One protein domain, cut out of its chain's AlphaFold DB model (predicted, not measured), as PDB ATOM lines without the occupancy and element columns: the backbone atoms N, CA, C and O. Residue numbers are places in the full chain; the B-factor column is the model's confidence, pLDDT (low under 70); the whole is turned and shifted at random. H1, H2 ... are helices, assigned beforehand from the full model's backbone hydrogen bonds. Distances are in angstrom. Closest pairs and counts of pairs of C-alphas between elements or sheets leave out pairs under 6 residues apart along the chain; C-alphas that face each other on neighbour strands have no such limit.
ATOM      1  N   THR A   8     161.264 246.106 282.851       92.44
ATOM      2  CA  THR A   8     160.377 246.615 283.912       92.44
ATOM      3  C   THR A   8     158.899 246.516 283.509       92.44
ATOM      4  O   THR A   8     158.573 246.306 282.339       92.44
ATOM      5  N   SER A   9     157.977 246.694 284.465       92.38
ATOM      6  CA  SER A   9     156.531 246.708 284.175       92.38
ATOM      7  C   SER A   9     156.163 247.760 283.117       92.38
ATOM      8  O   SER A   9     155.479 247.447 282.147       92.38
ATOM      9  N   GLU A  10     156.703 248.977 283.237       92.69
ATOM     10  CA  GLU A  10     156.519 250.050 282.251       92.69
ATOM     11  C   GLU A  10     157.046 249.645 280.869       92.69
ATOM     12  O   GLU A  10     156.381 249.844 279.860       92.69
ATOM     13  N   GLN A  11     158.229 249.027 280.813       94.44
ATOM     14  CA  GLN A  11     158.856 248.597 279.563       94.44
ATOM     15  C   GLN A  11     158.056 247.488 278.869       94.44
ATOM     16  O   GLN A  11     157.874 247.534 277.654       94.44
ATOM     17  N   LYS A  12     157.499 246.542 279.634       94.31
ATOM     18  CA  LYS A  12     156.567 245.524 279.125       94.31
ATOM     19  C   LYS A  12     155.295 246.169 278.552       94.31
ATOM     20  O   LYS A  12     154.865 245.783 277.467       94.31
ATOM     21  N   GLN A  13     154.771 247.215 279.194       94.88
ATOM     22  CA  GLN A  13     153.624 247.982 278.690       94.88
ATOM     23  C   GLN A  13     153.950 248.807 277.426       94.88
ATOM     24  O   GLN A  13     153.117 248.878 276.523       94.88
ATOM     25  N   ILE A  14     155.168 249.357 277.286       95.88
ATOM     26  CA  ILE A  14     155.620 249.980 276.021       95.88
ATOM     27  C   ILE A  14     155.588 248.949 274.884       95.88
ATOM     28  O   ILE A  14     155.076 249.245 273.806       95.88
ATOM     29  N   LEU A  15     156.109 247.737 275.114       96.06
ATOM     30  CA  LEU A  15     156.133 246.674 274.101       96.06
ATOM     31  C   LEU A  15     154.723 246.201 273.731       96.06
ATOM     32  O   LEU A  15     154.427 246.070 272.546       96.06
ATOM     33  N   GLN A  16     153.826 246.038 274.709       95.62
ATOM     34  CA  GLN A  16     152.404 245.758 274.467       95.62
ATOM     35  C   GLN A  16     151.741 246.867 273.629       95.62
ATOM     36  O   GLN A  16     151.047 246.576 272.656       95.62
ATOM     37  N   GLY A  17     151.998 248.143 273.940       95.00
ATOM     38  CA  GLY A  17     151.484 249.286 273.174       95.00
ATOM     39  C   GLY A  17     152.074 249.423 271.761       95.00
ATOM     40  O   GLY A  17     151.411 249.953 270.863       95.00
ATOM     41  N   LEU A  18     153.295 248.929 271.536       96.25
ATOM     42  CA  LEU A  18     153.906 248.807 270.207       96.25
ATOM     43  C   LEU A  18     153.280 247.657 269.410       96.25
ATOM     44  O   LEU A  18     152.848 247.880 268.281       96.25
ATOM     45  N   ALA A  19     153.156 246.469 270.006       95.69
ATOM     46  CA  ALA A  19     152.510 245.315 269.388       95.69
ATOM     47  C   ALA A  19     151.050 245.627 269.013       95.69
ATOM     48  O   ALA A  19     150.665 245.464 267.861       95.69
ATOM     49  N   ALA A  20     150.260 246.213 269.918       94.69
ATOM     50  CA  ALA A  20     148.891 246.647 269.623       94.69
ATOM     51  C   ALA A  20     148.813 247.720 268.511       94.69
ATOM     52  O   ALA A  20     147.846 247.752 267.744       94.69
ATOM     53  N   ASN A  21     149.833 248.581 268.367       94.50
ATOM     54  CA  ASN A  21     149.945 249.480 267.210       94.50
ATOM     55  C   ASN A  21     150.193 248.710 265.906       94.50
ATOM     56  O   ASN A  21     149.555 249.035 264.906       94.50
ATOM     57  N   VAL A  22     151.076 247.705 265.915       95.19
ATOM     58  CA  VAL A  22     151.338 246.832 264.760       95.19
ATOM     59  C   VAL A  22     150.080 246.073 264.352       95.19
ATOM     60  O   VAL A  22     149.679 246.184 263.197       95.19
ATOM     61  N   VAL A  23     149.414 245.381 265.282       94.69
ATOM     62  CA  VAL A  23     148.179 244.619 265.014       94.69
ATOM     63  C   VAL A  23     147.121 245.511 264.354       94.69
ATOM     64  O   VAL A  23     146.560 245.148 263.320       94.69
ATOM     65  N   ARG A  24     146.913 246.729 264.877       92.62
ATOM     66  CA  ARG A  24     146.003 247.722 264.284       92.62
ATOM     67  C   ARG A  24     146.457 248.209 262.902       92.62
ATOM     68  O   ARG A  24     145.628 248.340 262.008       92.62
ATOM     69  N   ALA A  25     147.746 248.490 262.712       93.12
ATOM     70  CA  ALA A  25     148.294 248.999 261.447       93.12
ATOM     71  C   ALA A  25     148.439 247.924 260.350       93.12
ATOM     72  O   ALA A  25     148.565 248.261 259.174       93.12
ATOM     73  N   ARG A  26     148.425 246.640 260.729       91.81
ATOM     74  CA  ARG A  26     148.475 245.464 259.844       91.81
ATOM     75  C   ARG A  26     147.126 244.736 259.745       91.81
ATOM     76  O   ARG A  26     147.076 243.625 259.235       91.81
ATOM     77  N   GLY A  27     146.036 245.343 260.225       88.62
ATOM     78  CA  GLY A  27     144.672 244.828 260.044       88.62
ATOM     79  C   GLY A  27     144.388 243.476 260.711       88.62
ATOM     80  O   GLY A  27     143.544 242.738 260.221       88.62
ATOM     81  N   GLY A  28     145.092 243.135 261.796       85.81
ATOM     82  CA  GLY A  28     144.938 241.846 262.482       85.81
ATOM     83  C   GLY A  28     145.777 240.692 261.918       85.81
ATOM     84  O   GLY A  28     145.589 239.563 262.350       85.81
ATOM     85  N   ALA A  29     146.716 240.950 260.997       89.31
ATOM     86  CA  ALA A  29     147.595 239.920 260.421       89.31
ATOM     87  C   ALA A  29     148.594 239.266 261.409       89.31
ATOM     88  O   ALA A  29     149.287 238.330 261.027       89.31
ATOM     89  N   PHE A  30     148.671 239.765 262.646       93.00
ATOM     90  CA  PHE A  30     149.487 239.248 263.747       93.00
ATOM     91  C   PHE A  30     148.689 239.350 265.054       93.00
ATOM     92  O   PHE A  30     147.799 240.200 265.167       93.00
ATOM     93  N   THR A  31     149.049 238.562 266.066       94.19
ATOM     94  CA  THR A  31     148.563 238.729 267.451       94.19
ATOM     95  C   THR A  31     149.534 239.559 268.302       94.19
ATOM     96  O   THR A  31     150.681 239.797 267.918       94.19
ATOM     97  N   VAL A  32     149.092 240.046 269.468       94.38
ATOM     98  CA  VAL A  32     149.978 240.791 270.387       94.38
ATOM     99  C   VAL A  32     150.993 239.841 271.026       94.38
ATOM    100  O   VAL A  32     152.159 240.186 271.192       94.38
ATOM    101  N   GLU A  33     150.552 238.629 271.335       94.69
ATOM    102  CA  GLU A  33     151.286 237.567 272.012       94.69
ATOM    103  C   GLU A  33     152.430 237.038 271.136       94.69
ATOM    104  O   GLU A  33     153.561 236.927 271.600       94.69
ATOM    105  N   GLU A  34     152.160 236.802 269.851       93.38
ATOM    106  CA  GLU A  34     153.134 236.444 268.809       93.38
ATOM    107  C   GLU A  34     154.247 237.491 268.665       93.38
ATOM    108  O   GLU A  34     155.429 237.159 268.722       93.38
ATOM    109  N   LEU A  35     153.882 238.772 268.558       93.94
ATOM    110  CA  LEU A  35     154.848 239.870 268.451       93.94
ATOM    111  C   LEU A  35     155.666 240.063 269.741       93.94
ATOM    112  O   LEU A  35     156.797 240.537 269.699       93.94
ATOM    113  N   LEU A  36     155.128 239.701 270.906       94.00
ATOM    114  CA  LEU A  36     155.891 239.710 272.159       94.00
ATOM    115  C   LEU A  36     156.773 238.460 272.323       94.00
ATOM    116  O   LEU A  36     157.776 238.529 273.037       94.00
ATOM    117  N   ALA A  37     156.434 237.353 271.656       92.38
ATOM    118  CA  ALA A  37     157.227 236.127 271.614       92.38
ATOM    119  C   ALA A  37     158.412 236.210 270.630       92.38
ATOM    120  O   ALA A  37     159.474 235.669 270.939       92.38
ATOM    121  N   ASP A  38     158.272 236.928 269.506       92.12
ATOM    122  CA  ASP A  38     159.382 237.278 268.604       92.12
ATOM    123  C   ASP A  38     159.685 238.798 268.603       92.12
ATOM    124  O   ASP A  38     159.131 239.573 267.812       92.12
ATOM    125  N   PRO A  39     160.644 239.239 269.442       91.25
ATOM    126  CA  PRO A  39     161.127 240.615 269.464       91.25
ATOM    127  C   PRO A  39     161.688 241.142 268.136       91.25
ATOM    128  O   PRO A  39     161.669 242.356 267.912       91.25
ATOM    129  N   VAL A  40     162.232 240.273 267.276       90.50
ATOM    130  CA  VAL A  40     162.833 240.662 265.991       90.50
ATOM    131  C   VAL A  40     161.728 240.977 264.988       90.50
ATOM    132  O   VAL A  40     161.756 242.057 264.394       90.50
ATOM    133  N   LEU A  41     160.714 240.111 264.891       92.88
ATOM    134  CA  LEU A  41     159.506 240.350 264.095       92.88
ATOM    135  C   LEU A  41     158.783 241.631 264.540       92.88
ATOM    136  O   LEU A  41     158.451 242.478 263.707       92.88
ATOM    137  N   LEU A  42     158.605 241.836 265.852       94.62
ATOM    138  CA  LEU A  42     158.046 243.084 266.384       94.62
ATOM    139  C   LEU A  42     158.858 244.304 265.944       94.62
ATOM    140  O   LEU A  42     158.269 245.328 265.598       94.62
ATOM    141  N   HIS A  43     160.190 244.225 265.931       93.25
ATOM    142  CA  HIS A  43     161.006 245.347 265.479       93.25
ATOM    143  C   HIS A  43     160.892 245.613 263.976       93.25
ATOM    144  O   HIS A  43     160.760 246.774 263.584       93.25
ATOM    145  N   GLU A  44     160.879 244.574 263.144       92.00
ATOM    146  CA  GLU A  44     160.653 244.704 261.703       92.00
ATOM    147  C   GLU A  44     159.310 245.394 261.414       92.00
ATOM    148  O   GLU A  44     159.259 246.399 260.693       92.00
ATOM    149  N   GLN A  45     158.231 244.944 262.060       94.44
ATOM    150  CA  GLN A  45     156.908 245.544 261.888       94.44
ATOM    151  C   GLN A  45     156.817 246.968 262.459       94.44
ATOM    152  O   GLN A  45     156.244 247.844 261.812       94.44
ATOM    153  N   VAL A  46     157.429 247.248 263.616       94.12
ATOM    154  CA  VAL A  46     157.508 248.606 264.193       94.12
ATOM    155  C   VAL A  46     158.316 249.559 263.304       94.12
ATOM    156  O   VAL A  46     157.945 250.723 263.169       94.12
ATOM    157  N   SER A  47     159.393 249.084 262.669       90.88
ATOM    158  CA  SER A  47     160.229 249.893 261.769       90.88
ATOM    159  C   SER A  47     159.521 250.296 260.468       90.88
ATOM    160  O   SER A  47     159.899 251.283 259.839       90.88
ATOM    161  N   SER A  48     158.474 249.557 260.090       90.50
ATOM    162  CA  SER A  48     157.746 249.685 258.824       90.50
ATOM    163  C   SER A  48     156.333 250.279 258.985       90.50
ATOM    164  O   SER A  48     155.499 250.144 258.083       90.50
ATOM    165  N   ILE A  49     156.057 250.953 260.114       92.81
ATOM    166  CA  ILE A  49     154.824 251.720 260.378       92.81
ATOM    167  C   ILE A  49     155.099 253.039 261.121       92.81
ATOM    168  O   ILE A  49     156.122 253.222 261.776       92.81
ATOM    169  N   ARG A  50     154.134 253.970 261.086       91.94
ATOM    170  CA  ARG A  50     154.173 255.201 261.892       91.94
ATOM    171  C   ARG A  50     153.641 254.943 263.307       91.94
ATOM    172  O   ARG A  50     152.432 254.898 263.517       91.94
ATOM    173  N   ILE A  51     154.537 254.846 264.286       94.00
ATOM    174  CA  ILE A  51     154.172 254.695 265.703       94.00
ATOM    175  C   ILE A  51     153.657 256.010 266.309       94.00
ATOM    176  O   ILE A  51     154.336 257.039 266.270       94.00
ATOM    177  N   SER A  52     152.484 255.958 266.948       92.06
ATOM    178  CA  SER A  52     151.984 257.030 267.820       92.06
ATOM    179  C   SER A  52     152.483 256.826 269.253       92.06
ATOM    180  O   SER A  52     151.835 256.174 270.073       92.06
ATOM    181  N   TRP A  53     153.670 257.359 269.547       94.19
ATOM    182  CA  TRP A  53     154.317 257.203 270.854       94.19
ATOM    183  C   TRP A  53     153.537 257.858 271.997       94.19
ATOM    184  O   TRP A  53     153.488 257.292 273.085       94.19
ATOM    185  N   ASP A  54     152.883 258.998 271.758       94.31
ATOM    186  CA  ASP A  54     152.063 259.683 272.768       94.31
ATOM    187  C   ASP A  54     150.873 258.822 273.211       94.31
ATOM    188  O   ASP A  54     150.544 258.785 274.390       94.31
ATOM    189  N   ALA A  55     150.278 258.057 272.288       93.12
ATOM    190  CA  ALA A  55     149.207 257.117 272.611       93.12
ATOM    191  C   ALA A  55     149.697 255.915 273.441       93.12
ATOM    192  O   ALA A  55     148.924 255.384 274.232       93.12
ATOM    193  N   ILE A  56     150.963 255.505 273.283       93.31
ATOM    194  CA  ILE A  56     151.580 254.425 274.072       93.31
ATOM    195  C   ILE A  56     151.897 254.910 275.491       93.31
ATOM    196  O   ILE A  56     151.589 254.218 276.456       93.31
ATOM    197  N   VAL A  57     152.481 256.105 275.639       95.38
ATOM    198  CA  VAL A  57     152.869 256.628 276.962       95.38
ATOM    199  C   VAL A  57     151.739 257.324 277.722       95.38
ATOM    200  O   VAL A  57     151.923 257.627 278.892       95.38
ATOM    201  N   LYS A  58     150.566 257.554 277.116       92.62
ATOM    202  CA  LYS A  58     149.432 258.283 277.725       92.62
ATOM    203  C   LYS A  58     149.050 257.804 279.136       92.62
ATOM    204  O   LYS A  58     148.573 258.600 279.938       92.62
ATOM    205  N   HIS A  59     149.226 256.514 279.412       89.12
ATOM    206  CA  HIS A  59     148.876 255.871 280.682       89.12
ATOM    207  C   HIS A  59     150.108 255.429 281.499       89.12
ATOM    208  O   HIS A  59     149.965 254.748 282.508       89.12
ATOM    209  N   LEU A  60     151.311 255.823 281.069       90.88
ATOM    210  CA  LEU A  60     152.592 255.515 281.703       90.88
ATOM    211  C   LEU A  60     153.183 256.797 282.303       90.88
ATOM    212  O   LEU A  60     153.100 257.861 281.696       90.88
ATOM    213  N   ASN A  61     153.855 256.714 283.454       90.12
ATOM    214  CA  ASN A  61     154.472 257.884 284.097       90.12
ATOM    215  C   ASN A  61     155.838 258.263 283.474       90.12
ATOM    216  O   ASN A  61     156.801 258.577 284.171       90.12
ATOM    217  N   ILE A  62     155.944 258.184 282.143       92.38
ATOM    218  CA  ILE A  62     157.188 258.364 281.381       92.38
ATOM    219  C   ILE A  62     156.964 259.299 280.191       92.38
ATOM    220  O   ILE A  62     155.910 259.294 279.559       92.38
ATOM    221  N   SER A  63     157.980 260.081 279.822       94.62
ATOM    222  CA  SER A  63     157.877 260.923 278.626       94.62
ATOM    223  C   SER A  63     157.901 260.084 277.340       94.62
ATOM    224  O   SER A  63     158.609 259.073 277.261       94.62
ATOM    225  N   ARG A  64     157.226 260.561 276.281       94.94
ATOM    226  CA  ARG A  64     157.334 260.003 274.917       94.94
ATOM    227  C   ARG A  64     158.796 259.819 274.498       94.94
ATOM    228  O   ARG A  64     159.148 258.797 273.911       94.94
ATOM    229  N   ASN A  65     159.647 260.797 274.808       94.25
ATOM    230  CA  ASN A  65     161.055 260.761 274.425       94.25
ATOM    231  C   ASN A  65     161.843 259.693 275.207       94.25
ATOM    232  O   ASN A  65     162.723 259.045 274.645       94.25
ATOM    233  N   SER A  66     161.485 259.452 276.474       93.94
ATOM    234  CA  SER A  66     162.041 258.364 277.291       93.94
ATOM    235  C   SER A  66     161.701 256.996 276.695       93.94
ATOM    236  O   SER A  66     162.598 256.174 276.521       93.94
ATOM    237  N   ALA A  67     160.433 256.767 276.332       94.62
ATOM    238  CA  ALA A  67     159.984 255.509 275.732       94.62
ATOM    239  C   ALA A  67     160.634 255.252 274.360       94.62
ATOM    240  O   ALA A  67     161.161 254.166 274.122       94.62
ATOM    241  N   TYR A  68     160.667 256.273 273.495       94.44
ATOM    242  CA  TYR A  68     161.325 256.219 272.187       94.44
ATOM    243  C   TYR A  68     162.823 255.889 272.307       94.44
ATOM    244  O   TYR A  68     163.314 254.963 271.657       94.44
ATOM    245  N   HIS A  69     163.561 256.605 273.164       92.81
ATOM    246  CA  HIS A  69     164.990 256.356 273.351       92.81
ATOM    247  C   HIS A  69     165.276 255.003 274.004       92.81
ATOM    248  O   HIS A  69     166.209 254.330 273.570       92.81
ATOM    249  N   TRP A  70     164.489 254.576 274.999       93.88
ATOM    250  CA  TRP A  70     164.634 253.239 275.577       93.88
ATOM    251  C   TRP A  70     164.430 252.154 274.515       93.88
ATOM    252  O   TRP A  70     165.265 251.255 274.391       93.88
ATOM    253  N   TYR A  71     163.372 252.259 273.706       94.25
ATOM    254  CA  TYR A  71     163.102 251.267 272.675       94.25
ATOM    255  C   TYR A  71     164.245 251.208 271.651       94.25
ATOM    256  O   TYR A  71     164.838 250.151 271.461       94.25
ATOM    257  N   HIS A  72     164.627 252.335 271.044       90.12
ATOM    258  CA  HIS A  72     165.632 252.322 269.977       90.12
ATOM    259  C   HIS A  72     167.079 252.121 270.469       90.12
ATOM    260  O   HIS A  72     167.820 251.352 269.866       90.12
ATOM    261  N   GLU A  73     167.524 252.772 271.547       87.50
ATOM    262  CA  GLU A  73     168.935 252.702 271.976       87.50
ATOM    263  C   GLU A  73     169.220 251.527 272.940       87.50
ATOM    264  O   GLU A  73     170.364 251.063 272.993       87.50
ATOM    265  N   THR A  74     168.204 250.998 273.644       88.94
ATOM    266  CA  THR A  74     168.344 249.862 274.582       88.94
ATOM    267  C   THR A  74     167.700 248.575 274.060       88.94
ATOM    268  O   THR A  74     168.418 247.596 273.858       88.94
ATOM    269  N   TYR A  75     166.383 248.546 273.821       90.56
ATOM    270  CA  TYR A  75     165.671 247.307 273.460       90.56
ATOM    271  C   TYR A  75     166.087 246.782 272.078       90.56
ATOM    272  O   TYR A  75     166.620 245.680 271.978       90.56
ATOM    273  N   VAL A  76     165.958 247.603 271.029       89.00
ATOM    274  CA  VAL A  76     166.357 247.281 269.644       89.00
ATOM    275  C   VAL A  76     167.829 246.881 269.567       89.00
ATOM    276  O   VAL A  76     168.187 245.900 268.912       89.00
ATOM    277  N   ARG A  77     168.698 247.591 270.295       85.19
ATOM    278  CA  ARG A  77     170.120 247.248 270.429       85.19
ATOM    279  C   ARG A  77     170.327 245.844 271.013       85.19
ATOM    280  O   ARG A  77     171.243 245.142 270.588       85.19
ATOM    281  N   HIS A  78     169.514 245.447 271.988       84.81
ATOM    282  CA  HIS A  78     169.605 244.132 272.607       84.81
ATOM    283  C   HIS A  78     169.192 243.022 271.631       84.81
ATOM    284  O   HIS A  78     169.937 242.060 271.446       84.81
ATOM    285  N   ILE A  79     168.033 243.162 270.988       86.12
ATOM    286  CA  ILE A  79     167.442 242.113 270.139       86.12
ATOM    287  C   ILE A  79     168.180 241.948 268.805       86.12
ATOM    288  O   ILE A  79     168.361 240.828 268.341       86.12
TER     289      ILE A  79
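What this domain is: This is residues 8 to 79 of the 292 residues of an uncharacterized protein of Giardia intestinalis (strain ATCC 50581 / GS clone H7) (UniProt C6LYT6). One long helix, H1, forms the core, and four others curve round it, leaving one side bare: H2 and H4 pack on opposite sides, H3 packs between them, and H5 crosses farther out. The printed part has 72 residues with five named helices, H1 to H5 in chain order, and no named strand. It is all helix, compact with a radius of gyration of the C-alphas of 11.2 A, and spans 30 by 24 by 21 A.

Where its parts are: H1, residues 9 to 25, begins at C-alpha (156.531, 246.708, 284.175) and measures 24.3 A. H2 is residues 32 to 37, H3 39 to 47 and H4 53 to 57. H5, residues 64 to 79, measures 21.1 A and ends at C-alpha (167.442, 242.113, 270.139).

How they stand to each other: H1 touches H2 at a steep tilt of 60 degrees, closest C-alphas Ala 19 and Val 32, 5.3 A. Residues 14 to 18 of H1 alone touch H4. Every O i to N i+4 pair is within hydrogen-bond range in H1 to H4; in H5, 10 of 12.

The domain as a whole: The printed part has no cut, no long link and no residue under pLDDT 70.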